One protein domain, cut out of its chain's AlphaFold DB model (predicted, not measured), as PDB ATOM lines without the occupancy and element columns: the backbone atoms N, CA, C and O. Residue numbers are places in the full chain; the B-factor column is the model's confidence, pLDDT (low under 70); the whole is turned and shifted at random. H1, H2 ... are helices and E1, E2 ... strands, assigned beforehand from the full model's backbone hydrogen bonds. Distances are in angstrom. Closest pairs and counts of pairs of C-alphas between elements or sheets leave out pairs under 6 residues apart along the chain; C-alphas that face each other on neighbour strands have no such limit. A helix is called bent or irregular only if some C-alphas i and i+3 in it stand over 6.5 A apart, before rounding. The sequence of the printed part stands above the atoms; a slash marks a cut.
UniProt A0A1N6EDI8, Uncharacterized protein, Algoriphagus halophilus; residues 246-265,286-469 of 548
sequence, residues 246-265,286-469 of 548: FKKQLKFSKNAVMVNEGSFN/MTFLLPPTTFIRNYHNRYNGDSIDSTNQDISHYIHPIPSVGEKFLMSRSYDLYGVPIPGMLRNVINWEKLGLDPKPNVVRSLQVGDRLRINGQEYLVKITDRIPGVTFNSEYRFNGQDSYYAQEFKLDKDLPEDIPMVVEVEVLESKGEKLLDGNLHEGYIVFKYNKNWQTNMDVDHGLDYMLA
ATOM      1  N   PHE A 246     296.308 567.815 421.825       86.06
ATOM      2  CA  PHE A 246     295.618 566.535 421.875       86.06
ATOM      3  C   PHE A 246     294.143 566.738 421.555       86.06
ATOM      4  O   PHE A 246     293.456 567.533 422.200       86.06
ATOM      5  N   LYS A 247     293.652 566.013 420.549       92.06
ATOM      6  CA  LYS A 247     292.236 566.002 420.181       92.06
ATOM      7  C   LYS A 247     291.437 565.236 421.238       92.06
ATOM      8  O   LYS A 247     291.825 564.128 421.607       92.06
ATOM      9  N   LYS A 248     290.332 565.804 421.720       92.44
ATOM     10  CA  LYS A 248     289.512 565.252 422.809       92.44
ATOM     11  C   LYS A 248     288.018 565.458 422.565       92.44
ATOM     12  O   LYS A 248     287.607 566.348 421.824       92.44
ATOM     13  N   GLN A 249     287.214 564.633 423.230       96.31
ATOM     14  CA  GLN A 249     285.784 564.869 423.425       96.31
ATOM     15  C   GLN A 249     285.603 565.560 424.775       96.31
ATOM     16  O   GLN A 249     286.011 565.025 425.809       96.31
ATOM     17  N   LEU A 250     285.044 566.762 424.743       96.06
ATOM     18  CA  LEU A 250     284.999 567.697 425.854       96.06
ATOM     19  C   LEU A 250     283.557 567.962 426.268       96.06
ATOM     20  O   LEU A 250     282.696 568.187 425.423       96.06
ATOM     21  N   LYS A 251     283.299 567.989 427.570       96.75
ATOM     22  CA  LYS A 251     282.018 568.407 428.142       96.75
ATOM     23  C   LYS A 251     282.223 569.644 428.993       96.75
ATOM     24  O   LYS A 251     283.139 569.675 429.814       96.75
ATOM     25  N   PHE A 252     281.353 570.631 428.842       96.25
ATOM     26  CA  PHE A 252     281.451 571.879 429.588       96.25
ATOM     27  C   PHE A 252     280.381 571.960 430.675       96.25
ATOM     28  O   PHE A 252     279.249 571.498 430.530       96.25
ATOM     29  N   SER A 253     280.770 572.556 431.794       94.44
ATOM     30  CA  SER A 253     279.868 573.140 432.775       94.44
ATOM     31  C   SER A 253     280.140 574.640 432.843       94.44
ATOM     32  O   SER A 253     281.042 575.153 432.175       94.44
ATOM     33  N   LYS A 254     279.380 575.362 433.675       92.50
ATOM     34  CA  LYS A 254     279.547 576.813 433.796       92.50
ATOM     35  C   LYS A 254     280.994 577.208 434.102       92.50
ATOM     36  O   LYS A 254     281.432 578.224 433.593       92.50
ATOM     37  N   ASN A 255     281.729 576.438 434.901       90.81
ATOM     38  CA  ASN A 255     283.070 576.777 435.395       90.81
ATOM     39  C   ASN A 255     284.097 575.641 435.245       90.81
ATOM     40  O   ASN A 255     285.160 575.689 435.863       90.81
ATOM     41  N   ALA A 256     283.797 574.613 434.457       91.50
ATOM     42  CA  ALA A 256     284.721 573.511 434.227       91.50
ATOM     43  C   ALA A 256     284.611 572.970 432.804       91.50
ATOM     44  O   ALA A 256     283.564 573.040 432.160       91.50
ATOM     45  N   VAL A 257     285.708 572.382 432.349       93.25
ATOM     46  CA  VAL A 257     285.770 571.541 431.160       93.25
ATOM     47  C   VAL A 257     286.239 570.154 431.581       93.25
ATOM     48  O   VAL A 257     287.160 570.019 432.384       93.25
ATOM     49  N   MET A 258     285.591 569.124 431.057       93.44
ATOM     50  CA  MET A 258     285.861 567.724 431.363       93.44
ATOM     51  C   MET A 258     286.229 566.977 430.087       93.44
ATOM     52  O   MET A 258     285.621 567.213 429.044       93.44
ATOM     53  N   VAL A 259     287.187 566.058 430.170       91.06
ATOM     54  CA  VAL A 259     287.482 565.105 429.093       91.06
ATOM     55  C   VAL A 259     286.659 563.836 429.285       91.06
ATOM     56  O   VAL A 259     286.500 563.356 430.404       91.06
ATOM     57  N   ASN A 260     286.138 563.278 428.190       90.25
ATOM     58  CA  ASN A 260     285.465 561.976 428.227       90.25
ATOM     59  C   ASN A 260     286.459 560.824 428.460       90.25
ATOM     60  O   ASN A 260     286.157 559.880 429.180       90.25
ATOM     61  N   GLU A 261     287.638 560.918 427.839       83.88
ATOM     62  CA  GLU A 261     288.729 559.945 427.930       83.88
ATOM     63  C   GLU A 261     290.088 560.661 427.943       83.88
ATOM     64  O   GLU A 261     290.277 561.690 427.285       83.88
ATOM     65  N   GLY A 262     291.054 560.083 428.658       79.12
ATOM     66  CA  GLY A 262     292.379 560.664 428.862       79.12
ATOM     67  C   GLY A 262     292.418 561.617 430.053       79.12
ATOM     68  O   GLY A 262     291.619 561.490 430.978       79.12
ATOM     69  N   SER A 263     293.371 562.551 430.035       77.25
ATOM     70  CA  SER A 263     293.658 563.398 431.191       77.25
ATOM     71  C   SER A 263     294.025 564.846 430.823       77.25
ATOM     72  O   SER A 263     294.503 565.113 429.725       77.25
ATOM     73  N   PHE A 264     293.833 565.792 431.744       75.56
ATOM     74  CA  PHE A 264     294.425 567.135 431.704       75.56
ATOM     75  C   PHE A 264     295.860 567.175 432.245       75.56
ATOM     76  O   PHE A 264     296.586 568.121 431.944       75.56
ATOM     77  N   ASN A 265     296.306 566.140 432.967       67.88
ATOM     78  CA  ASN A 265     297.713 565.942 433.349       67.88
ATOM     79  C   ASN A 265     298.603 565.621 432.139       67.88
ATOM     80  O   ASN A 265     299.806 565.454 432.261       67.88
ATOM     81  N   MET A 286     286.240 578.760 419.763       92.50
ATOM     82  CA  MET A 286     286.368 579.382 421.084       92.50
ATOM     83  C   MET A 286     287.633 578.910 421.795       92.50
ATOM     84  O   MET A 286     288.024 577.745 421.681       92.50
ATOM     85  N   THR A 287     288.232 579.807 422.579       90.81
ATOM     86  CA  THR A 287     289.455 579.538 423.341       90.81
ATOM     87  C   THR A 287     289.217 579.764 424.828       90.81
ATOM     88  O   THR A 287     288.871 580.862 425.270       90.81
ATOM     89  N   PHE A 288     289.485 578.732 425.621       90.19
ATOM     90  CA  PHE A 288     289.415 578.764 427.078       90.19
ATOM     91  C   PHE A 288     290.821 578.616 427.645       90.19
ATOM     92  O   PHE A 288     291.427 577.553 427.545       90.19
ATOM     93  N   LEU A 289     291.358 579.686 428.231       85.50
ATOM     94  CA  LEU A 289     292.666 579.642 428.879       85.50
ATOM     95  C   LEU A 289     292.541 578.884 430.203       85.50
ATOM     96  O   LEU A 289     291.721 579.251 431.046       85.50
ATOM     97  N   LEU A 290     293.365 577.855 430.388       84.06
ATOM     98  CA  LEU A 290     293.384 577.019 431.583       84.06
ATOM     99  C   LEU A 290     294.241 577.698 432.670       84.06
ATOM    100  O   LEU A 290     295.455 577.839 432.495       84.06
ATOM    101  N   PRO A 291     293.637 578.207 433.761       79.19
ATOM    102  CA  PRO A 291     294.365 578.932 434.796       79.19
ATOM    103  C   PRO A 291     295.238 578.013 435.650       79.19
ATOM    104  O   PRO A 291     294.767 576.971 436.107       79.19
ATOM    105  N   PRO A 292     296.482 578.426 435.954       74.56
ATOM    106  CA  PRO A 292     297.342 577.653 436.831       74.56
ATOM    107  C   PRO A 292     296.859 577.720 438.282       74.56
ATOM    108  O   PRO A 292     296.256 578.706 438.722       74.56
ATOM    109  N   THR A 293     297.214 576.711 439.078       75.31
ATOM    110  CA  THR A 293     296.872 576.651 440.511       75.31
ATOM    111  C   THR A 293     297.369 577.878 441.289       75.31
ATOM    112  O   THR A 293     296.707 578.326 442.226       75.31
ATOM    113  N   THR A 294     298.505 578.468 440.893       73.62
ATOM    114  CA  THR A 294     299.030 579.709 441.491       73.62
ATOM    115  C   THR A 294     298.080 580.884 441.300       73.62
ATOM    116  O   THR A 294     297.781 581.576 442.270       73.62
ATOM    117  N   PHE A 295     297.533 581.076 440.095       78.12
ATOM    118  CA  PHE A 295     296.549 582.129 439.839       78.12
ATOM    119  C   PHE A 295     295.290 581.938 440.683       78.12
ATOM    120  O   PHE A 295     294.791 582.889 441.281       78.12
ATOM    121  N   ILE A 296     294.779 580.712 440.770       78.94
ATOM    122  CA  ILE A 296     293.546 580.442 441.515       78.94
ATOM    123  C   ILE A 296     293.728 580.753 443.000       78.94
ATOM    124  O   ILE A 296     292.902 581.450 443.584       78.94
ATOM    125  N   ARG A 297     294.852 580.335 443.589       75.94
ATOM    126  CA  ARG A 297     295.188 580.649 444.985       75.94
ATOM    127  C   ARG A 297     295.396 582.143 445.220       75.94
ATOM    128  O   ARG A 297     294.907 582.672 446.213       75.94
ATOM    129  N   ASN A 298     296.120 582.813 444.327       76.06
ATOM    130  CA  ASN A 298     296.549 584.198 444.531       76.06
ATOM    131  C   ASN A 298     295.480 585.230 444.145       76.06
ATOM    132  O   ASN A 298     295.486 586.338 444.679       76.06
ATOM    133  N   TYR A 299     294.570 584.877 443.232       78.81
ATOM    134  CA  TYR A 299     293.541 585.772 442.707       78.81
ATOM    135  C   TYR A 299     292.123 585.268 442.978       78.81
ATOM    136  O   TYR A 299     291.368 585.933 443.684       78.81
ATOM    137  N   HIS A 300     291.744 584.107 442.432       79.62
ATOM    138  CA  HIS A 300     290.350 583.649 442.476       79.62
ATOM    139  C   HIS A 300     289.862 583.459 443.916       79.62
ATOM    140  O   HIS A 300     288.930 584.140 444.336       79.62
ATOM    141  N   ASN A 301     290.537 582.611 444.695       80.50
ATOM    142  CA  ASN A 301     290.142 582.296 446.071       80.50
ATOM    143  C   ASN A 301     290.230 583.531 446.987       80.50
ATOM    144  O   ASN A 301     289.521 583.617 447.984       80.50
ATOM    145  N   ARG A 302     291.080 584.510 446.644       78.06
ATOM    146  CA  ARG A 302     291.229 585.760 447.401       78.06
ATOM    147  C   ARG A 302     290.065 586.728 447.174       78.06
ATOM    148  O   ARG A 302     289.677 587.420 448.112       78.06
ATOM    149  N   TYR A 303     289.548 586.815 445.948       80.06
ATOM    150  CA  TYR A 303     288.638 587.897 445.556       80.06
ATOM    151  C   TYR A 303     287.222 587.453 445.178       80.06
ATOM    152  O   TYR A 303     286.320 588.284 445.224       80.06
ATOM    153  N   ASN A 304     286.990 586.182 444.834       73.75
ATOM    154  CA  ASN A 304     285.676 585.697 444.389       73.75
ATOM    155  C   ASN A 304     284.851 584.980 445.465       73.75
ATOM    156  O   ASN A 304     283.694 584.669 445.205       73.75
ATOM    157  N   GLY A 305     285.392 584.764 446.666       64.94
ATOM    158  CA  GLY A 305     284.644 584.230 447.814       64.94
ATOM    159  C   GLY A 305     284.403 582.715 447.802       64.94
ATOM    160  O   GLY A 305     284.217 582.145 448.875       64.94
ATOM    161  N   ASP A 306     284.492 582.063 446.642       68.50
ATOM    162  CA  ASP A 306     284.493 580.605 446.521       68.50
ATOM    163  C   ASP A 306     285.933 580.068 446.550       68.50
ATOM    164  O   ASP A 306     286.819 580.575 445.853       68.50
ATOM    165  N   SER A 307     286.178 579.034 447.361       68.81
ATOM    166  CA  SER A 307     287.447 578.304 447.332       68.81
ATOM    167  C   SER A 307     287.372 577.226 446.263       68.81
ATOM    168  O   SER A 307     286.580 576.288 446.361       68.81
ATOM    169  N   ILE A 308     288.207 577.341 445.235       72.00
ATOM    170  CA  ILE A 308     288.449 576.229 444.322       72.00
ATOM    171  C   ILE A 308     289.554 575.380 444.952       72.00
ATOM    172  O   ILE A 308     290.740 575.689 444.825       72.00
ATOM    173  N   ASP A 309     289.144 574.329 445.663       58.53
ATOM    174  CA  ASP A 309     290.053 573.453 446.417       58.53
ATOM    175  C   ASP A 309     290.853 572.505 445.507       58.53
ATOM    176  O   ASP A 309     291.976 572.122 445.837       58.53
ATOM    177  N   SER A 310     290.318 572.160 444.329       58.84
ATOM    178  CA  SER A 310     291.019 571.377 443.305       58.84
ATOM    179  C   SER A 310     290.706 571.920 441.915       58.84
ATOM    180  O   SER A 310     289.562 571.889 441.471       58.84
ATOM    181  N   THR A 311     291.726 572.446 441.245       56.56
ATOM    182  CA  THR A 311     291.603 573.168 439.968       56.56
ATOM    183  C   THR A 311     291.795 572.242 438.775       56.56
ATOM    184  O   THR A 311     291.241 572.479 437.704       56.56
ATOM    185  N   ASN A 312     292.575 571.184 439.006       63.62
ATOM    186  CA  ASN A 312     293.106 570.263 438.022       63.62
ATOM    187  C   ASN A 312     292.881 568.863 438.582       63.62
ATOM    188  O   ASN A 312     293.596 568.410 439.475       63.62
ATOM    189  N   GLN A 313     291.823 568.223 438.119       70.00
ATOM    190  CA  GLN A 313     291.635 566.795 438.286       70.00
ATOM    191  C   GLN A 313     292.076 566.114 437.002       70.00
ATOM    192  O   GLN A 313     292.129 566.743 435.945       70.00
ATOM    193  N   ASP A 314     292.340 564.816 437.094       75.00
ATOM    194  CA  ASP A 314     292.763 564.020 435.948       75.00
ATOM    195  C   ASP A 314     291.822 564.238 434.753       75.00
ATOM    196  O   ASP A 314     292.264 564.597 433.674       75.00
ATOM    197  N   ILE A 315     290.505 564.205 434.978       85.12
ATOM    198  CA  ILE A 315     289.501 564.324 433.911       85.12
ATOM    199  C   ILE A 315     288.795 565.687 433.824       85.12
ATOM    200  O   ILE A 315     287.929 565.865 432.970       85.12
ATOM    201  N   SER A 316     289.107 566.646 434.699       87.38
ATOM    202  CA  SER A 316     288.380 567.922 434.785       87.38
ATOM    203  C   SER A 316     289.303 569.085 435.117       87.38
ATOM    204  O   SER A 316     290.095 569.009 436.052       87.38
ATOM    205  N   HIS A 317     289.130 570.202 434.421       86.94
ATOM    206  CA  HIS A 317     289.881 571.428 434.649       86.94
ATOM    207  C   HIS A 317     288.940 572.610 434.870       86.94
ATOM    208  O   HIS A 317     287.939 572.767 434.170       86.94
ATOM    209  N   TYR A 318     289.274 573.476 435.824       87.12
ATOM    210  CA  TYR A 318     288.573 574.744 435.996       87.12
ATOM    211  C   TYR A 318     288.806 575.659 434.786       87.12
ATOM    212  O   TYR A 318     289.933 575.829 434.328       87.12
ATOM    213  N   ILE A 319     287.746 576.291 434.304       88.44
ATOM    214  CA  ILE A 319     287.806 577.414 433.362       88.44
ATOM    215  C   ILE A 319     287.079 578.590 433.995       88.44
ATOM    216  O   ILE A 319     286.221 578.406 434.864       88.44
ATOM    217  N   HIS A 320     287.374 579.818 433.562       88.50
ATOM    218  CA  HIS A 320     286.560 580.931 434.038       88.50
ATOM    219  C   HIS A 320     285.101 580.747 433.652       88.50
ATOM    220  O   HIS A 320     284.832 580.176 432.589       88.50
ATOM    221  N   PRO A 321     284.166 581.231 434.493       92.00
ATOM    222  CA  PRO A 321     282.767 580.991 434.245       92.00
ATOM    223  C   PRO A 321     282.365 581.462 432.848       92.00
ATOM    224  O   PRO A 321     282.666 582.599 432.462       92.00
ATOM    225  N   ILE A 322     281.713 580.580 432.098       95.75
ATOM    226  CA  ILE A 322     281.015 580.914 430.863       95.75
ATOM    227  C   ILE A 322     279.814 581.769 431.279       95.75
ATOM    228  O   ILE A 322     278.998 581.305 432.086       95.75
ATOM    229  N   PRO A 323     279.721 583.027 430.820       96.25
ATOM    230  CA  PRO A 323     278.629 583.884 431.234       96.25
ATOM    231  C   PRO A 323     277.334 583.491 430.518       96.25
ATOM    232  O   PRO A 323     277.355 583.090 429.351       96.25
ATOM    233  N   SER A 324     276.212 583.649 431.215       96.44
ATOM    234  CA  SER A 324     274.871 583.482 430.646       96.44
ATOM    235  C   SER A 324     274.311 584.799 430.121       96.44
ATOM    236  O   SER A 324     274.664 585.869 430.620       96.44
ATOM    237  N   VAL A 325     273.392 584.743 429.156       97.50
ATOM    238  CA  VAL A 325     272.635 585.937 428.740       97.50
ATOM    239  C   VAL A 325     271.910 586.561 429.944       97.50
ATOM    240  O   VAL A 325     271.288 585.873 430.752       97.50
ATOM    241  N   GLY A 326     272.011 587.884 430.077       97.31
ATOM    242  CA  GLY A 326     271.483 588.673 431.194       97.31
ATOM    243  C   GLY A 326     272.379 588.699 432.436       97.31
ATOM    244  O   GLY A 326     272.094 589.441 433.378       97.31
ATOM    245  N   GLU A 327     273.465 587.922 432.464       96.69
ATOM    246  CA  GLU A 327     274.411 587.936 433.576       96.69
ATOM    247  C   GLU A 327     275.149 589.275 433.654       96.69
ATOM    248  O   GLU A 327     275.562 589.840 432.639       96.69
ATOM    249  N   LYS A 328     275.342 589.758 434.884       97.06
ATOM    250  CA  LYS A 328     276.086 590.979 435.190       97.06
ATOM    251  C   LYS A 328     277.312 590.668 436.027       97.06
ATOM    252  O   LYS A 328     277.214 589.923 437.003       97.06
ATOM    253  N   PHE A 329     278.453 591.244 435.670       95.50
ATOM    254  CA  PHE A 329     279.718 591.049 436.380       95.50
ATOM    255  C   PHE A 329     280.659 592.239 436.187       95.50
ATOM    256  O   PHE A 329     280.418 593.117 435.357       95.50
ATOM    257  N   LEU A 330     281.729 592.284 436.980       95.00
ATOM    258  CA  LEU A 330     282.711 593.364 436.921       95.00
ATOM    259  C   LEU A 330     283.897 592.993 436.024       95.00
ATOM    260  O   LEU A 330     284.452 591.894 436.117       95.00
ATOM    261  N   MET A 331     284.323 593.948 435.199       94.94
ATOM    262  CA  MET A 331     285.560 593.897 434.413       94.94
ATOM    263  C   MET A 331     286.349 595.191 434.581       94.94
ATOM    264  O   MET A 331     285.800 596.209 435.002       94.94
ATOM    265  N   SER A 332     287.631 595.174 434.211       93.81
ATOM    266  CA  SER A 332     288.408 596.412 434.087       93.81
ATOM    267  C   SER A 332     288.670 596.757 432.629       93.81
ATOM    268  O   SER A 332     288.801 595.864 431.786       93.81
ATOM    269  N   ARG A 333     288.787 598.056 432.341       94.81
ATOM    270  CA  ARG A 333     289.436 598.533 431.116       94.81
ATOM    271  C   ARG A 333     290.861 597.972 431.097       94.81
ATOM    272  O   ARG A 333     291.505 597.875 432.149       94.81
ATOM    273  N   SER A 334     291.343 597.571 429.924       92.19
ATOM    274  CA  SER A 334     292.772 597.294 429.787       92.19
ATOM    275  C   SER A 334     293.559 598.605 429.842       92.19
ATOM    276  O   SER A 334     293.016 599.676 429.559       92.19
ATOM    277  N   TYR A 335     294.823 598.525 430.243       89.25
ATOM    278  CA  TYR A 335     295.734 599.650 430.348       89.25
ATOM    279  C   TYR A 335     297.166 599.244 429.984       89.25
ATOM    280  O   TYR A 335     297.515 598.064 430.012       89.25
ATOM    281  N   ASP A 336     298.007 600.224 429.670       85.56
ATOM    282  CA  ASP A 336     299.430 600.013 429.400       85.56
ATOM    283  C   ASP A 336     300.284 599.883 430.683       85.56
ATOM    284  O   ASP A 336     299.795 599.902 431.817       85.56
ATOM    285  N   LEU A 337     301.608 599.773 430.522       78.38
ATOM    286  CA  LEU A 337     302.553 599.668 431.643       78.38
ATOM    287  C   LEU A 337     302.486 600.859 432.620       78.38
ATOM    288  O   LEU A 337     302.855 600.704 433.785       78.38
ATOM    289  N   TYR A 338     301.980 602.012 432.180       82.25
ATOM    290  CA  TYR A 338     301.829 603.232 432.974       82.25
ATOM    291  C   TYR A 338     300.425 603.385 433.578       82.25
ATOM    292  O   TYR A 338     300.165 604.359 434.280       82.25
ATOM    293  N   GLY A 339     299.528 602.420 433.352       83.75
ATOM    294  CA  GLY A 339     298.150 602.459 433.842       83.75
ATOM    295  C   GLY A 339     297.221 603.335 433.000       83.75
ATOM    296  O   GLY A 339     296.107 603.626 433.440       83.75
ATOM    297  N   VAL A 340     297.639 603.741 431.798       89.25
ATOM    298  CA  VAL A 340     296.803 604.517 430.874       89.25
ATOM    299  C   VAL A 340     295.809 603.576 430.188       89.25
ATOM    300  O   VAL A 340     296.248 602.589 429.595       89.25
ATOM    301  N   PRO A 341     294.487 603.843 430.240       92.56
ATOM    302  CA  PRO A 341     293.497 602.992 429.591       92.56
ATOM    303  C   PRO A 341     293.734 602.848 428.085       92.56
ATOM    304  O   PRO A 341     293.920 603.841 427.384       92.56
ATOM    305  N   ILE A 342     293.632 601.622 427.575       92.94
ATOM    306  CA  ILE A 342     293.702 601.341 426.140       92.94
ATOM    307  C   ILE A 342     292.284 601.448 425.545       92.94
ATOM    308  O   ILE A 342     291.370 600.758 426.017       92.94
ATOM    309  N   PRO A 343     292.058 602.293 424.519       93.69
ATOM    310  CA  PRO A 343     290.737 602.476 423.924       93.69
ATOM    311  C   PRO A 343     290.114 601.173 423.404       93.69
ATOM    312  O   PRO A 343     290.739 600.380 422.690       93.69
ATOM    313  N   GLY A 344     288.857 600.946 423.797       94.38
ATOM    314  CA  GLY A 344     288.056 599.803 423.358       94.38
ATOM    315  C   GLY A 344     288.571 598.443 423.831       94.38
ATOM    316  O   GLY A 344     288.227 597.437 423.219       94.38
ATOM    317  N   MET A 345     289.408 598.390 424.871       95.25
ATOM    318  CA  MET A 345     289.908 597.133 425.421       95.25
ATOM    319  C   MET A 345     289.440 596.889 426.854       95.25
ATOM    320  O   MET A 345     289.497 597.770 427.713       95.25
ATOM    321  N   LEU A 346     289.024 595.653 427.114       95.31
ATOM    322  CA  LEU A 346     288.692 595.128 428.436       95.31
ATOM    323  C   LEU A 346     289.643 593.992 428.801       95.31
ATOM    324  O   LEU A 346     290.269 593.390 427.932       95.31
ATOM    325  N   ARG A 347     289.687 593.644 430.083       91.06
ATOM    326  CA  ARG A 347     290.359 592.437 430.577       91.06
ATOM    327  C   ARG A 347     289.611 591.822 431.751       91.06
ATOM    328  O   ARG A 347     288.951 592.522 432.525       91.06
ATOM    329  N   ASN A 348     289.696 590.499 431.866       87.19
ATOM    330  CA  ASN A 348     288.887 589.718 432.809       87.19
ATOM    331  C   ASN A 348     289.447 589.707 434.237       87.19
ATOM    332  O   ASN A 348     288.674 589.521 435.174       87.19
ATOM    333  N   VAL A 349     290.750 589.930 434.414       86.88
ATOM    334  CA  VAL A 349     291.403 590.007 435.727       86.88
ATOM    335  C   VAL A 349     291.583 591.473 436.121       86.88
ATOM    336  O   VAL A 349     292.250 592.246 435.435       86.88
ATOM    337  N   ILE A 350     290.987 591.874 437.243       87.56
ATOM    338  CA  ILE A 350     291.057 593.241 437.780       87.56
ATOM    339  C   ILE A 350     292.212 593.338 438.774       87.56
ATOM    340  O   ILE A 350     292.218 592.620 439.772       87.56
ATOM    341  N   ASN A 351     293.167 594.239 438.540       85.69
ATOM    342  CA  ASN A 351     294.227 594.536 439.506       85.69
ATOM    343  C   ASN A 351     293.748 595.530 440.576       85.69
ATOM    344  O   ASN A 351     294.020 596.724 440.489       85.69
ATOM    345  N   TRP A 352     293.007 595.039 441.568       85.69
ATOM    346  CA  TRP A 352     292.440 595.865 442.641       85.69
ATOM    347  C   TRP A 352     293.491 596.722 443.363       85.69
ATOM    348  O   TRP A 352     293.266 597.908 443.588       85.69
ATOM    349  N   GLU A 353     294.665 596.147 443.645       83.38
ATOM    350  CA  GLU A 353     295.759 596.825 444.351       83.38
ATOM    351  C   GLU A 353     296.382 597.943 443.513       83.38
ATOM    352  O   GLU A 353     296.485 599.075 443.986       83.38
ATOM    353  N   LYS A 354     296.732 597.669 442.247       83.94
ATOM    354  CA  LYS A 354     297.279 598.687 441.331       83.94
ATOM    355  C   LYS A 354     296.288 599.822 441.076       83.94
ATOM    356  O   LYS A 354     296.704 600.954 440.854       83.94
ATOM    357  N   LEU A 355     294.991 599.523 441.110       85.88
ATOM    358  CA  LEU A 355     293.935 600.516 440.936       85.88
ATOM    359  C   LEU A 355     293.587 601.278 442.222       85.88
ATOM    360  O   LEU A 355     292.857 602.262 442.144       85.88
ATOM    361  N   GLY A 356     294.085 600.847 443.387       87.88
ATOM    362  CA  GLY A 356     293.724 601.440 444.676       87.88
ATOM    363  C   GLY A 356     292.230 601.310 444.995       87.88
ATOM    364  O   GLY A 356     291.643 602.228 445.563       87.88
ATOM    365  N   LEU A 357     291.604 600.204 444.581       88.25
ATOM    366  CA  LEU A 357     290.173 599.945 444.741       88.25
ATOM    367  C   LEU A 357     289.930 598.751 445.667       88.25
ATOM    368  O   LEU A 357     290.662 597.762 445.620       88.25
ATOM    369  N   ASP A 358     288.848 598.809 446.445       88.19
ATOM    370  CA  ASP A 358     288.431 597.682 447.278       88.19
ATOM    371  C   ASP A 358     287.946 596.510 446.411       88.19
ATOM    372  O   ASP A 358     287.098 596.707 445.528       88.19
ATOM    373  N   PRO A 359     288.441 595.282 446.658       86.50
ATOM    374  CA  PRO A 359     288.053 594.125 445.878       86.50
ATOM    375  C   PRO A 359     286.580 593.783 446.078       86.50
ATOM    376  O   PRO A 359     286.070 593.743 447.199       86.50
ATOM    377  N   LYS A 360     285.905 593.483 444.966       86.50
ATOM    378  CA  LYS A 360     284.524 592.997 444.946       86.50
ATOM    379  C   LYS A 360     284.469 591.615 444.287       86.50
ATOM    380  O   LYS A 360     285.210 591.392 443.325       86.50
ATOM    381  N   PRO A 361     283.597 590.711 444.771       83.56
ATOM    382  CA  PRO A 361     283.391 589.413 444.143       83.56
ATOM    383  C   PRO A 361     282.684 589.574 442.794       83.56
ATOM    384  O   PRO A 361     282.368 590.686 442.365       83.56
ATOM    385  N   ASN A 362     282.383 588.447 442.148       81.12
ATOM    386  CA  ASN A 362     281.692 588.408 440.861       81.12
ATOM    387  C   ASN A 362     282.526 589.020 439.718       81.12
ATOM    388  O   ASN A 362     282.038 589.796 438.892       81.12
ATOM    389  N   VAL A 363     283.805 588.646 439.686       80.62
ATOM    390  CA  VAL A 363     284.759 589.009 438.636       80.62
ATOM    391  C   VAL A 363     285.146 587.797 437.794       80.62
ATOM    392  O   VAL A 363     284.931 586.652 438.191       80.62
ATOM    393  N   VAL A 364     285.789 588.070 436.657       84.50
ATOM    394  CA  VAL A 364     286.376 587.105 435.716       84.50
ATOM    395  C   VAL A 364     285.350 586.237 434.981       84.50
ATOM    396  O   VAL A 364     284.632 585.438 435.576       84.50
ATOM    397  N   ARG A 365     285.310 586.353 433.652       91.38
ATOM    398  CA  ARG A 365     284.504 585.507 432.762       91.38
ATOM    399  C   ARG A 365     285.324 585.054 431.563       91.38
ATOM    400  O   ARG A 365     286.239 585.767 431.143       91.38
ATOM    401  N   SER A 366     284.982 583.883 431.029       91.69
ATOM    402  CA  SER A 366     285.535 583.355 429.775       91.69
ATOM    403  C   SER A 366     284.776 583.931 428.580       91.69
ATOM    404  O   SER A 366     284.062 583.198 427.895       91.69
ATOM    405  N   LEU A 367     284.893 585.241 428.349       95.25
ATOM    406  CA  LEU A 367     284.295 585.862 427.165       95.25
ATOM    407  C   LEU A 367     284.935 585.329 425.881       95.25
ATOM    408  O   LEU A 367     286.135 585.047 425.841       95.25
ATOM    409  N   GLN A 368     284.127 585.222 424.836       95.62
ATOM    410  CA  GLN A 368     284.506 584.705 423.529       95.62
ATOM    411  C   GLN A 368     284.324 585.765 422.443       95.62
ATOM    412  O   GLN A 368     283.542 586.709 422.568       95.62
ATOM    413  N   VAL A 369     285.045 585.592 421.336       95.31
ATOM    414  CA  VAL A 369     284.796 586.381 420.129       95.31
ATOM    415  C   VAL A 369     283.360 586.148 419.666       95.31
ATOM    416  O   VAL A 369     282.919 585.011 419.511       95.31
ATOM    417  N   GLY A 370     282.631 587.237 419.431       96.56
ATOM    418  CA  GLY A 370     281.212 587.197 419.087       96.56
ATOM    419  C   GLY A 370     280.243 587.365 420.243       96.56
ATOM    420  O   GLY A 370     279.053 587.498 419.966       96.56
ATOM    421  N   ASP A 371     280.716 587.432 421.486       98.19
ATOM    422  CA  ASP A 371     279.869 587.836 422.606       98.19
ATOM    423  C   ASP A 371     279.429 589.297 422.449       98.19
ATOM    424  O   ASP A 371     280.196 590.159 421.995       98.19
ATOM    425  N   ARG A 372     278.190 589.588 422.855       98.50
ATOM    426  CA  ARG A 372     277.647 590.951 422.906       98.50
ATOM    427  C   ARG A 372     277.462 591.385 424.341       98.50
ATOM    428  O   ARG A 372     276.904 590.651 425.153       98.50
ATOM    429  N   LEU A 373     277.883 592.606 424.627       98.44
ATOM    430  CA  LEU A 373     277.924 593.171 425.966       98.44
ATOM    431  C   LEU A 373     277.185 594.504 426.006       98.44
ATOM    432  O   LEU A 373     277.208 595.249 425.030       98.44
ATOM    433  N   ARG A 374     276.599 594.850 427.149       98.38
ATOM    434  CA  ARG A 374     276.124 596.201 427.454       98.38
ATOM    435  C   ARG A 374     276.965 596.801 428.569       98.38
ATOM    436  O   ARG A 374     277.102 596.214 429.638       98.38
ATOM    437  N   ILE A 375     277.500 597.992 428.313       97.38
ATOM    438  CA  ILE A 375     278.306 598.768 429.261       97.38
ATOM    439  C   ILE A 375     277.789 600.201 429.219       97.38
ATOM    440  O   ILE A 375     277.767 600.823 428.157       97.38
ATOM    441  N   ASN A 376     277.341 600.716 430.364       94.38
ATOM    442  CA  ASN A 376     276.759 602.058 430.480       94.38
ATOM    443  C   ASN A 376     275.646 602.340 429.439       94.38
ATOM    444  O   ASN A 376     275.635 603.371 428.774       94.38
ATOM    445  N   GLY A 377     274.744 601.373 429.231       94.56
ATOM    446  CA  GLY A 377     273.634 601.487 428.275       94.56
ATOM    447  C   GLY A 377     274.009 601.322 426.797       94.56
ATOM    448  O   GLY A 377     273.117 601.211 425.961       94.56
ATOM    449  N   GLN A 378     275.299 601.247 426.465       97.12
ATOM    450  CA  GLN A 378     275.783 601.060 425.100       97.12
ATOM    451  C   GLN A 378     276.129 599.593 424.837       97.12
ATOM    452  O   GLN A 378     276.732 598.930 425.677       97.12
ATOM    453  N   GLU A 379     275.754 599.094 423.660       98.31
ATOM    454  CA  GLU A 379     276.071 597.730 423.224       98.31
ATOM    455  C   GLU A 379     277.438 597.664 422.548       98.31
ATOM    456  O   GLU A 379     277.777 598.569 421.784       98.31
ATOM    457  N   TYR A 380     278.186 596.593 422.793       98.62
ATOM    458  CA  TYR A 380     279.509 596.319 422.237       98.62
ATOM    459  C   TYR A 380     279.598 594.865 421.781       98.62
ATOM    460  O   TYR A 380     278.929 593.987 422.332       98.62
ATOM    461  N   LEU A 381     280.457 594.612 420.804       98.38
ATOM    462  CA  LEU A 381     280.766 593.285 420.281       98.38
ATOM    463  C   LEU A 381     282.226 592.946 420.571       98.38
ATOM    464  O   LEU A 381     283.120 593.729 420.248       98.38
ATOM    465  N   VAL A 382     282.485 591.767 421.133       97.94
ATOM    466  CA  VAL A 382     283.851 591.264 421.315       97.94
ATOM    467  C   VAL A 382     284.398 590.808 419.962       97.94
ATOM    468  O   VAL A 382     283.935 589.821 419.387       97.94
ATOM    469  N   LYS A 383     285.381 591.539 419.436       97.00
ATOM    470  CA  LYS A 383     286.011 591.289 418.130       97.00
ATOM    471  C   LYS A 383     287.231 590.391 418.225       97.00
ATOM    472  O   LYS A 383     287.471 589.612 417.309       97.00
ATOM    473  N   ILE A 384     287.995 590.524 419.305       94.25
ATOM    474  CA  ILE A 384     289.244 589.793 419.518       94.25
ATOM    475  C   ILE A 384     289.294 589.333 420.967       94.25
ATOM    476  O   ILE A 384     289.007 590.130 421.863       94.25
ATOM    477  N   THR A 385     289.702 588.087 421.188       91.81
ATOM    478  CA  THR A 385     290.196 587.617 422.487       91.81
ATOM    479  C   THR A 385     291.678 587.309 422.341       91.81
ATOM    480  O   THR A 385     292.088 586.717 421.342       91.81
ATOM    481  N   ASP A 386     292.492 587.733 423.301       86.62
ATOM    482  CA  ASP A 386     293.928 587.451 423.298       86.62
ATOM    483  C   ASP A 386     294.491 587.385 424.721       86.62
ATOM    484  O   ASP A 386     293.835 587.741 425.706       86.62
ATOM    485  N   ARG A 387     295.727 586.916 424.841       80.75
ATOM    486  CA  ARG A 387     296.505 586.992 426.071       80.75
ATOM    487  C   ARG A 387     297.095 588.380 426.214       80.75
ATOM    488  O   ARG A 387     297.620 588.929 425.251       80.75
ATOM    489  N   ILE A 388     297.184 588.861 427.449       76.19
ATOM    490  CA  ILE A 388     298.101 589.970 427.736       76.19
ATOM    491  C   ILE A 388     299.546 589.515 427.416       76.19
ATOM    492  O   ILE A 388     299.869 588.339 427.594       76.19
ATOM    493  N   PRO A 389     300.446 590.375 426.916       66.25
ATOM    494  CA  PRO A 389     301.843 590.004 426.692       66.25
ATOM    495  C   PRO A 389     302.609 589.622 427.977       66.25
ATOM    496  O   PRO A 389     302.510 590.298 429.000       66.25
ATOM    497  N   GLY A 390     303.449 588.577 427.884       58.19
ATOM    498  CA  GLY A 390     304.288 588.004 428.958       58.19
ATOM    499  C   GLY A 390     305.011 589.024 429.851       58.19
ATOM    500  O   GLY A 390     304.933 588.970 431.074       58.19
ATOM    501  N   VAL A 391     305.687 589.995 429.233       55.25
ATOM    502  CA  VAL A 391     306.518 591.003 429.923       55.25
ATOM    503  C   VAL A 391     305.725 591.984 430.790       55.25
ATOM    504  O   VAL A 391     306.272 592.530 431.744       55.25
ATOM    505  N   THR A 392     304.439 592.177 430.498       54.78
ATOM    506  CA  THR A 392     303.530 593.060 431.242       54.78
ATOM    507  C   THR A 392     303.000 592.375 432.515       54.78
ATOM    508  O   THR A 392     302.530 593.050 433.424       54.78
ATOM    509  N   PHE A 393     303.109 591.039 432.621       58.53
ATOM    510  CA  PHE A 393     302.562 590.247 433.734       58.53
ATOM    511  C   PHE A 393     303.418 590.196 434.997       58.53
ATOM    512  O   PHE A 393     302.859 590.076 436.087       58.53
ATOM    513  N   ASN A 394     304.748 590.212 434.869       53.34
ATOM    514  CA  ASN A 394     305.648 589.759 435.941       53.34
ATOM    515  C   ASN A 394     305.536 590.559 437.256       53.34
ATOM    516  O   ASN A 394     306.023 590.099 438.281       53.34
ATOM    517  N   SER A 395     304.919 591.742 437.254       53.47
ATOM    518  CA  SER A 395     304.845 592.621 438.427       53.47
ATOM    519  C   SER A 395     303.440 592.830 439.000       53.47
ATOM    520  O   SER A 395     303.329 593.357 440.104       53.47
ATOM    521  N   GLU A 396     302.370 592.449 438.294       65.62
ATOM    522  CA  GLU A 396     301.025 592.952 438.616       65.62
ATOM    523  C   GLU A 396     300.249 592.134 439.653       65.62
ATOM    524  O   GLU A 396     299.470 592.719 440.402       65.62
ATOM    525  N   TYR A 397     300.451 590.815 439.729       68.19
ATOM    526  CA  TYR A 397     299.633 589.919 440.564       68.19
ATOM    527  C   TYR A 397     300.495 588.996 441.429       68.19
ATOM    528  O   TYR A 397     300.412 587.765 441.352       68.19
ATOM    529  N   ARG A 398     301.358 589.605 442.243       69.44
ATOM    530  CA  ARG A 398     302.250 588.893 443.159       69.44
ATOM    531  C   ARG A 398     301.612 588.745 444.538       69.44
ATOM    532  O   ARG A 398     301.232 589.736 445.152       69.44
ATOM    533  N   PHE A 399     301.557 587.525 445.064       69.31
ATOM    534  CA  PHE A 399     301.083 587.251 446.424       69.31
ATOM    535  C   PHE A 399     302.033 586.284 447.134       69.31
ATOM    536  O   PHE A 399     302.453 585.285 446.556       69.31
ATOM    537  N   ASN A 400     302.421 586.595 448.377       68.94
ATOM    538  CA  ASN A 400     303.390 585.810 449.161       68.94
ATOM    539  C   ASN A 400     304.677 585.456 448.391       68.94
ATOM    540  O   ASN A 400     305.197 584.345 448.477       68.94
ATOM    541  N   GLY A 401     305.181 586.406 447.601       67.94
ATOM    542  CA  GLY A 401     306.395 586.226 446.812       67.94
ATOM    543  C   GLY A 401     306.224 585.415 445.524       67.94
ATOM    544  O   GLY A 401     307.197 585.345 444.775       67.94
ATOM    545  N   GLN A 402     305.032 584.873 445.245       67.50
ATOM    546  CA  GLN A 402     304.703 584.106 444.040       67.50
ATOM    547  C   GLN A 402     303.989 584.983 443.010       67.50
ATOM    548  O   GLN A 402     302.988 585.629 443.324       67.50
ATOM    549  N   ASP A 403     304.491 584.982 441.781       65.44
ATOM    550  CA  ASP A 403     303.869 585.681 440.660       65.44
ATOM    551  C   ASP A 403     302.677 584.874 440.117       65.44
ATOM    552  O   ASP A 403     302.683 583.639 440.126       65.44
ATOM    553  N   SER A 404     301.653 585.573 439.623       64.06
ATOM    554  CA  SER A 404     300.480 584.959 438.988       64.06
ATOM    555  C   SER A 404     300.391 585.410 437.536       64.06
ATOM    556  O   SER A 404     300.164 586.582 437.249       64.06
ATOM    557  N   TYR A 405     300.560 584.469 436.613       64.88
ATOM    558  CA  TYR A 405     300.701 584.759 435.188       64.88
ATOM    559  C   TYR A 405     299.440 584.368 434.415       64.88
ATOM    560  O   TYR A 405     299.421 583.376 433.686       64.88
ATOM    561  N   TYR A 406     298.358 585.123 434.593       71.88
ATOM    562  CA  TYR A 406     297.103 584.822 433.912       71.88
ATOM    563  C   TYR A 406     296.229 586.070 433.770       71.88
ATOM    564  O   TYR A 406     295.840 586.670 434.768       71.88
ATOM    565  N   ALA A 407     295.914 586.443 432.528       76.56
ATOM    566  CA  ALA A 407     294.852 587.381 432.174       76.56
ATOM    567  C   ALA A 407     294.559 587.279 430.674       76.56
ATOM    568  O   ALA A 407     295.454 586.990 429.868       76.56
ATOM    569  N   GLN A 408     293.307 587.543 430.317       85.31
ATOM    570  CA  GLN A 408     292.841 587.648 428.940       85.31
ATOM    571  C   GLN A 408     292.348 589.070 428.673       85.31
ATOM    572  O   GLN A 408     291.756 589.712 429.549       85.31
ATOM    573  N   GLU A 409     292.580 589.531 427.454       90.38
ATOM    574  CA  GLU A 409     292.138 590.812 426.921       90.38
ATOM    575  C   GLU A 409     291.103 590.630 425.820       90.38
ATOM    576  O   GLU A 409     291.107 589.646 425.078       90.38
ATOM    577  N   PHE A 410     290.222 591.621 425.719       94.75
ATOM    578  CA  PHE A 410     289.099 591.631 424.796       94.75
ATOM    579  C   PHE A 410     289.074 592.965 424.059       94.75
ATOM    580  O   PHE A 410     288.890 594.011 424.689       94.75
ATOM    581  N   LYS A 411     289.239 592.944 422.731       96.38
ATOM    582  CA  LYS A 411     289.030 594.131 421.888       96.38
ATOM    583  C   LYS A 411     287.562 594.206 421.495       96.38
ATOM    584  O   LYS A 411     287.013 593.247 420.950       96.38
ATOM    585  N   LEU A 412     286.955 595.353 421.755       97.69
ATOM    586  CA  LEU A 412     285.594 595.678 421.353       97.69
ATOM    587  C   LEU A 412     285.569 596.270 419.936       97.69
ATOM    588  O   LEU A 412     286.579 596.764 419.430       97.69
ATOM    589  N   ASP A 413     284.397 596.246 419.314       97.88
ATOM    590  CA  ASP A 413     284.112 596.830 417.997       97.88
ATOM    591  C   ASP A 413     284.204 598.359 417.951       97.88
ATOM    592  O   ASP A 413     284.329 598.940 416.873       97.88
ATOM    593  N   LYS A 414     284.166 599.012 419.112       96.94
ATOM    594  CA  LYS A 414     284.302 600.461 419.260       96.94
ATOM    595  C   LYS A 414     284.888 600.830 420.612       96.94
ATOM    596  O   LYS A 414     284.892 600.033 421.553       96.94
ATOM    597  N   ASP A 415     285.372 602.060 420.694       97.25
ATOM    598  CA  ASP A 415     286.003 602.564 421.900       97.25
ATOM    599  C   ASP A 415     284.998 602.771 423.036       97.25
ATOM    600  O   ASP A 415     283.817 603.068 422.842       97.25
ATOM    601  N   LEU A 416     285.514 602.585 424.247       94.94
ATOM    602  CA  LEU A 416     284.821 602.886 425.489       94.94
ATOM    603  C   LEU A 416     284.864 604.405 425.727       94.94
ATOM    604  O   LEU A 416     285.928 604.990 425.503       94.94
ATOM    605  N   PRO A 417     283.778 605.042 426.206       93.12
ATOM    606  CA  PRO A 417     283.796 606.467 426.520       93.12
ATOM    607  C   PRO A 417     284.897 606.797 427.534       93.12
ATOM    608  O   PRO A 417     285.170 606.017 428.449       93.12
ATOM    609  N   GLU A 418     285.565 607.936 427.356       90.00
ATOM    610  CA  GLU A 418     286.742 608.292 428.160       90.00
ATOM    611  C   GLU A 418     286.420 608.435 429.653       90.00
ATOM    612  O   GLU A 418     287.245 608.073 430.495       90.00
ATOM    613  N   ASP A 419     285.205 608.891 429.960       91.38
ATOM    614  CA  ASP A 419     284.684 609.221 431.285       91.38
ATOM    615  C   ASP A 419     284.185 608.014 432.092       91.38
ATOM    616  O   ASP A 419     283.855 608.164 433.272       91.38
ATOM    617  N   ILE A 420     284.153 606.807 431.513       93.94
ATOM    618  CA  ILE A 420     283.758 605.621 432.279       93.94
ATOM    619  C   ILE A 420     284.862 605.210 433.269       93.94
ATOM    620  O   ILE A 420     286.058 605.283 432.945       93.94
ATOM    621  N   PRO A 421     284.487 604.707 434.462       94.69
ATOM    622  CA  PRO A 421     285.452 604.271 435.463       94.69
ATOM    623  C   PRO A 421     286.343 603.132 434.955       94.69
ATOM    624  O   PRO A 421     286.006 602.400 434.027       94.69
ATOM    625  N   MET A 422     287.498 602.954 435.601       94.19
ATOM    626  CA  MET A 422     288.441 601.884 435.258       94.19
ATOM    627  C   MET A 422     287.843 600.482 435.444       94.19
ATOM    628  O   MET A 422     288.171 599.570 434.690       94.19
ATOM    629  N   VAL A 423     286.961 600.317 436.433       95.50
ATOM    630  CA  VAL A 423     286.189 599.093 436.671       95.50
ATOM    631  C   VAL A 423     284.731 599.366 436.332       95.50
ATOM    632  O   VAL A 423     284.150 600.322 436.844       95.50
ATOM    633  N   VAL A 424     284.147 598.524 435.485       95.31
ATOM    634  CA  VAL A 424     282.793 598.687 434.943       95.31
ATOM    635  C   VAL A 424     281.956 597.433 435.176       95.31
ATOM    636  O   VAL A 424     282.481 596.318 435.172       95.31
ATOM    637  N   GLU A 425     280.648 597.621 435.363       96.56
ATOM    638  CA  GLU A 425     279.677 596.530 435.252       96.56
ATOM    639  C   GLU A 425     279.408 596.252 433.773       96.56
ATOM    640  O   GLU A 425     279.167 597.167 432.980       96.56
ATOM    641  N   VAL A 426     279.451 594.974 433.424       97.38
ATOM    642  CA  VAL A 426     279.168 594.451 432.096       97.38
ATOM    643  C   VAL A 426     277.948 593.547 432.201       97.38
ATOM    644  O   VAL A 426     277.915 592.661 433.052       97.38
ATOM    645  N   GLU A 427     276.956 593.765 431.341       98.19
ATOM    646  CA  GLU A 427     275.807 592.872 431.155       98.19
ATOM    647  C   GLU A 427     275.978 592.083 429.852       98.19
ATOM    648  O   GLU A 427     276.297 592.664 428.815       98.19
ATOM    649  N   VAL A 428     275.749 590.771 429.877       98.31
ATOM    650  CA  VAL A 428     275.816 589.933 428.670       98.31
ATOM    651  C   VAL A 428     274.503 589.970 427.908       98.31
ATOM    652  O   VAL A 428     273.453 589.625 428.442       98.31
ATOM    653  N   LEU A 429     274.566 590.341 426.636       98.56
ATOM    654  CA  LEU A 429     273.430 590.329 425.713       98.56
ATOM    655  C   LEU A 429     273.406 589.072 424.843       98.56
ATOM    656  O   LEU A 429     272.336 588.578 424.508       98.56
ATOM    657  N   GLU A 430     274.581 588.556 424.484       98.19
ATOM    658  CA  GLU A 430     274.760 587.320 423.717       98.19
ATOM    659  C   GLU A 430     276.041 586.630 424.201       98.19
ATOM    660  O   GLU A 430     277.071 587.293 424.331       98.19
ATOM    661  N   SER A 431     275.976 585.318 424.450       97.56
ATOM    662  CA  SER A 431     277.118 584.490 424.860       97.56
ATOM    663  C   SER A 431     277.299 583.335 423.882       97.56
ATOM    664  O   SER A 431     276.451 582.446 423.787       97.56
ATOM    665  N   LYS A 432     278.413 583.316 423.146       95.94
ATOM    666  CA  LYS A 432     278.783 582.200 422.265       95.94
ATOM    667  C   LYS A 432     279.098 580.944 423.055       95.94
ATOM    668  O   LYS A 432     278.776 579.857 422.587       95.94
ATOM    669  N   GLY A 433     279.706 581.093 424.231       95.62
ATOM    670  CA  GLY A 433     280.075 579.969 425.088       95.62
ATOM    671  C   GLY A 433     278.873 579.256 425.704       95.62
ATOM    672  O   GLY A 433     278.957 578.060 425.959       95.62
ATOM    673  N   GLU A 434     277.745 579.947 425.906       96.50
ATOM    674  CA  GLU A 434     276.563 579.376 426.571       96.50
ATOM    675  C   GLU A 434     276.008 578.137 425.851       96.50
ATOM    676  O   GLU A 434     275.512 577.225 426.507       96.50
ATOM    677  N   LYS A 435     276.183 578.026 424.525       96.44
ATOM    678  CA  LYS A 435     275.775 576.829 423.765       96.44
ATOM    679  C   LYS A 435     276.512 575.550 424.183       96.44
ATOM    680  O   LYS A 435     275.978 574.471 423.972       96.44
ATOM    681  N   LEU A 436     277.714 575.661 424.757       97.44
ATOM    682  CA  LEU A 436     278.491 574.514 425.244       97.44
ATOM    683  C   LEU A 436     277.935 573.958 426.566       97.44
ATOM    684  O   LEU A 436     278.341 572.891 427.016       97.44
ATOM    685  N   LEU A 437     277.024 574.684 427.223       96.75
ATOM    686  CA  LEU A 437     276.409 574.287 428.492       96.75
ATOM    687  C   LEU A 437     275.202 573.352 428.300       96.75
ATOM    688  O   LEU A 437     274.385 573.197 429.207       96.75
ATOM    689  N   ASP A 438     275.079 572.727 427.130       96.25
ATOM    690  CA  ASP A 438     273.978 571.834 426.761       96.25
ATOM    691  C   ASP A 438     274.100 570.421 427.371       96.25
ATOM    692  O   ASP A 438     273.166 569.620 427.313       96.25
ATOM    693  N   GLY A 439     275.245 570.121 427.993       94.94
ATOM    694  CA  GLY A 439     275.549 568.834 428.610       94.94
ATOM    695  C   GLY A 439     276.038 567.755 427.638       94.94
ATOM    696  O   GLY A 439     276.286 566.629 428.098       94.94
ATOM    697  N   ASN A 440     276.205 568.080 426.356       97.44
ATOM    698  CA  ASN A 440     276.709 567.191 425.315       97.44
ATOM    699  C   ASN A 440     278.245 567.171 425.271       97.44
ATOM    700  O   ASN A 440     278.939 567.911 425.972       97.44
ATOM    701  N   LEU A 441     278.777 566.241 424.474       97.62
ATOM    702  CA  LEU A 441     280.197 566.169 424.150       97.62
ATOM    703  C   LEU A 441     280.475 566.977 422.883       97.62
ATOM    704  O   LEU A 441     279.766 566.840 421.888       97.62
ATOM    705  N   HIS A 442     281.545 567.759 422.923       97.38
ATOM    706  CA  HIS A 442     282.047 568.556 421.817       97.38
ATOM    707  C   HIS A 442     283.453 568.101 421.456       97.38
ATOM    708  O   HIS A 442     284.307 567.901 422.321       97.38
ATOM    709  N   GLU A 443     283.723 567.982 420.165       97.25
ATOM    710  CA  GLU A 443     285.076 567.734 419.696       97.25
ATOM    711  C   GLU A 443     285.923 569.004 419.847       97.25
ATOM    712  O   GLU A 443     285.576 570.066 419.328       97.25
ATOM    713  N   GLY A 444     287.057 568.895 420.532       95.12
ATOM    714  CA  GLY A 444     287.985 570.002 420.718       95.12
ATOM    715  C   GLY A 444     289.416 569.538 420.937       95.12
ATOM    716  O   GLY A 444     289.761 568.374 420.727       95.12
ATOM    717  N   TYR A 445     290.260 570.473 421.353       92.44
ATOM    718  CA  TYR A 445     291.689 570.267 421.524       92.44
ATOM    719  C   TYR A 445     292.134 570.811 422.871       92.44
ATOM    720  O   TYR A 445     291.803 571.939 423.232       92.44
ATOM    721  N   ILE A 446     292.924 570.025 423.588       88.75
ATOM    722  CA  ILE A 446     293.783 570.523 424.659       88.75
ATOM    723  C   ILE A 446     295.081 570.955 423.985       88.75
ATOM    724  O   ILE A 446     295.686 570.151 423.283       88.75
ATOM    725  N   VAL A 447     295.497 572.208 424.153       85.06
ATOM    726  CA  VAL A 447     296.663 572.774 423.464       85.06
ATOM    727  C   VAL A 447     297.609 573.405 424.475       85.06
ATOM    728  O   VAL A 447     297.203 574.161 425.359       85.06
ATOM    729  N   PHE A 448     298.889 573.136 424.293       80.19
ATOM    730  CA  PHE A 448     300.008 573.723 425.001       80.19
ATOM    731  C   PHE A 448     300.781 574.633 424.038       80.19
ATOM    732  O   PHE A 448     301.255 574.189 422.996       80.19
ATOM    733  N   LYS A 449     300.920 575.920 424.367       76.31
ATOM    734  CA  LYS A 449     301.619 576.903 423.517       76.31
ATOM    735  C   LYS A 449     302.801 577.543 424.228       76.31
ATOM    736  O   LYS A 449     302.652 577.982 425.365       76.31
ATOM    737  N   TYR A 450     303.918 577.722 423.518       69.62
ATOM    738  CA  TYR A 450     305.025 578.611 423.906       69.62
ATOM    739  C   TYR A 450     305.049 579.905 423.078       69.62
ATOM    740  O   TYR A 450     304.948 579.884 421.853       69.62
ATOM    741  N   ASN A 451     305.283 581.039 423.743       57.19
ATOM    742  CA  ASN A 451     305.646 582.350 423.193       57.19
ATOM    743  C   ASN A 451     304.690 582.959 422.142       57.19
ATOM    744  O   ASN A 451     305.050 583.975 421.548       57.19
ATOM    745  N   LYS A 452     303.505 582.385 421.876       58.91
ATOM    746  CA  LYS A 452     302.617 582.900 420.821       58.91
ATOM    747  C   LYS A 452     301.129 582.563 420.950       58.91
ATOM    748  O   LYS A 452     300.759 581.463 421.348       58.91
ATOM    749  N   ASN A 453     300.332 583.517 420.461       62.81
ATOM    750  CA  ASN A 453     299.162 583.376 419.589       62.81
ATOM    751  C   ASN A 453     298.148 582.277 419.915       62.81
ATOM    752  O   ASN A 453     298.110 581.238 419.259       62.81
ATOM    753  N   TRP A 454     297.240 582.574 420.836       76.38
ATOM    754  CA  TRP A 454     295.908 581.958 420.842       76.38
ATOM    755  C   TRP A 454     294.807 582.968 420.511       76.38
ATOM    756  O   TRP A 454     293.631 582.687 420.729       76.38
ATOM    757  N   GLN A 455     295.202 584.122 419.962       84.81
ATOM    758  CA  GLN A 455     294.294 585.156 419.511       84.81
ATOM    759  C   GLN A 455     293.200 584.554 418.631       84.81
ATOM    760  O   GLN A 455     293.493 583.910 417.622       84.81
ATOM    761  N   THR A 456     291.948 584.793 419.004       87.50
ATOM    762  CA  THR A 456     290.816 584.563 418.106       87.50
ATOM    763  C   THR A 456     290.294 585.912 417.643       87.50
ATOM    764  O   THR A 456     290.354 586.896 418.385       87.50
ATOM    765  N   ASN A 457     289.828 585.977 416.399       90.81
ATOM    766  CA  ASN A 457     289.409 587.217 415.763       90.81
ATOM    767  C   ASN A 457     288.147 586.966 414.937       90.81
ATOM    768  O   ASN A 457     288.065 585.993 414.196       90.81
ATOM    769  N   MET A 458     287.153 587.842 415.066       90.62
ATOM    770  CA  MET A 458     285.903 587.726 414.317       90.62
ATOM    771  C   MET A 458     286.093 587.976 412.819       90.62
ATOM    772  O   MET A 458     285.383 587.394 412.007       90.62
ATOM    773  N   ASP A 459     286.997 588.889 412.465       89.81
ATOM    774  CA  ASP A 459     287.191 589.346 411.086       89.81
ATOM    775  C   ASP A 459     288.226 588.513 410.330       89.81
ATOM    776  O   ASP A 459     288.344 588.622 409.110       89.81
ATOM    777  N   VAL A 460     288.995 587.700 411.055       86.31
ATOM    778  CA  VAL A 460     290.084 586.897 410.507       86.31
ATOM    779  C   VAL A 460     289.927 585.470 411.002       86.31
ATOM    780  O   VAL A 460     290.147 585.186 412.177       86.31
ATOM    781  N   ASP A 461     289.602 584.559 410.085       83.69
ATOM    782  CA  ASP A 461     289.743 583.134 410.355       83.69
ATOM    783  C   ASP A 461     291.228 582.770 410.292       83.69
ATOM    784  O   ASP A 461     291.837 582.701 409.224       83.69
ATOM    785  N   HIS A 462     291.827 582.584 411.463       79.00
ATOM    786  CA  HIS A 462     293.212 582.149 411.566       79.00
ATOM    787  C   HIS A 462     293.403 580.677 411.161       79.00
ATOM    788  O   HIS A 462     294.532 580.263 410.892       79.00
ATOM    789  N   GLY A 463     292.327 579.891 411.102       82.06
ATOM    790  CA  GLY A 463     292.360 578.459 410.843       82.06
ATOM    791  C   GLY A 463     292.810 577.627 412.047       82.06
ATOM    792  O   GLY A 463     293.453 578.105 412.988       82.06
ATOM    793  N   LEU A 464     292.480 576.333 412.007       85.56
ATOM    794  CA  LEU A 464     292.853 575.372 413.049       85.56
ATOM    795  C   LEU A 464     294.378 575.258 413.194       85.56
ATOM    796  O   LEU A 464     294.879 575.257 414.313       85.56
ATOM    797  N   ASP A 465     295.122 575.243 412.086       84.81
ATOM    798  CA  ASP A 465     296.584 575.104 412.105       84.81
ATOM    799  C   ASP A 465     297.269 576.232 412.879       84.81
ATOM    800  O   ASP A 465     298.227 575.987 413.603       84.81
ATOM    801  N   TYR A 466     296.753 577.462 412.816       83.69
ATOM    802  CA  TYR A 466     297.260 578.567 413.632       83.69
ATOM    803  C   TYR A 466     297.018 578.335 415.128       83.69
ATOM    804  O   TYR A 466     297.885 578.607 415.966       83.69
ATOM    805  N   MET A 467     295.840 577.815 415.478       84.06
ATOM    806  CA  MET A 467     295.488 577.505 416.861       84.06
ATOM    807  C   MET A 467     296.264 576.309 417.401       84.06
ATOM    808  O   MET A 467     296.599 576.310 418.579       84.06
ATOM    809  N   LEU A 468     296.619 575.343 416.561       82.81
ATOM    810  CA  LEU A 468     297.398 574.172 416.957       82.81
ATOM    811  C   LEU A 468     298.912 574.397 416.863       82.81
ATOM    812  O   LEU A 468     299.673 573.717 417.546       82.81
ATOM    813  N   ALA A 469     299.361 575.375 416.077       76.81
ATOM    814  CA  ALA A 469     300.765 575.740 416.001       76.81
ATOM    815  C   ALA A 469     301.260 576.300 417.342       76.81
ATOM    816  O   ALA A 469     300.717 577.269 417.889       76.81
TER     817      ALA A 469
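Overview. This is residues 246 to 265 and 286 to 469 of the 548 residues of an uncharacterized protein of Algoriphagus halophilus (UniProt A0A1N6EDI8). Two lobes stand side by side: a closed barrel of six strands, E5 to E10, and a twisted sheet of four strands, E4 E2 E1 E11, with strand E3 between them. Short helices lie round these parts: H4 and H5 graze the sheet, while H1, H2 and H3 are on neither sheet nor barrel. The 204 printed residues, with five named helices and eleven named strands, run E1 E2 E3 H1 E4 E5 E6 H2 E7 E8 H3 E9 E10 H4 E11 H5. Sheet and barrel are antiparallel; the class is mixed, with 100 residues, under half, in named elements. The whole is compact, with a radius of gyration of the C-alphas of 16.5 A and spans of 49 by 41 by 32 A.

Arrangement. E1, residues 246 to 252, forms a hairpin with E2, residues 256 to 259; N 251 and O 258 are 2.9 A apart. E1 also pairs with edge strand E11, residues 442 to 450 (N 248 to O 444, 2.8 A), and E2 with edge strand E4, residues 316 to 318 (N 257 to O 317, 2.9 A). E3, residues 286 to 289, pairs with no named strand; it is near E11 and near E8, residues 378 to 387. Round the barrel run E5, residues 328 to 335, E6, residues 341 to 347, E9, residues 408 to 412, E8, E7, residues 372 to 375, and E10, residues 423 to 430, back to E5. Within hydrogen-bond range are N 334 and O 345 of E5 and E6, 2.9 A, N 346 and O 410 of E6 and E9, 2.9 A, N 409 and O 386 of E9 and E8, 2.8 A, N 380 and O 373 of E8 and E7, 2.8 A, N 374 and O 427 of E7 and E10, 2.8 A, and N 426 and O 329 of E10 and E5, 2.8 A. E8 bends by 60 degrees at residue 383. H4, residues 433 to 438, only grazes the sheet; its closest C-alphas to E1 are Leu 437 and Phe 252, 5.7 A. H5, residues 463 to 468, only grazes it too, with the C-alphas of Leu 468 and Val 447 6.7 A apart. Every O i to N i+4 pair is within hydrogen-bond range in H5; H4 has 0 of 2, but 2 of 3 O i to N i+3 pairs.

Along the chain. E1 begins at C-alpha 246 (295.618, 566.535, 421.875) and spans 17.0 A. H1, residues 293 to 303, is only just irregular, C-alphas 298 and 301 being 6.9 A apart; 5 of its 7 O i to N i+4 pairs are within range. H2, residues 352 to 355, and H3, residues 390 to 393, are too short for such a pair. E5 spans 22.0 A, E8 25.1 A, E10 20.9 A and E11 25.2 A. H5 ends at C-alpha 468 (297.398, 574.172, 416.957).

Size, cuts and confidence. The C-alphas farthest apart are those of Glu 261 and Asp 419, 49.6 A. Residues 266 to 285 are not printed, and C-alphas 265 and 286 are 21.4 A apart across the cut. The links H1 to E4, H2 to E7, H3 to E9 and E11 to H5 are long. Mean pLDDT of the printed part is 85.7; 29 residues are under 70, among them 389 to 405.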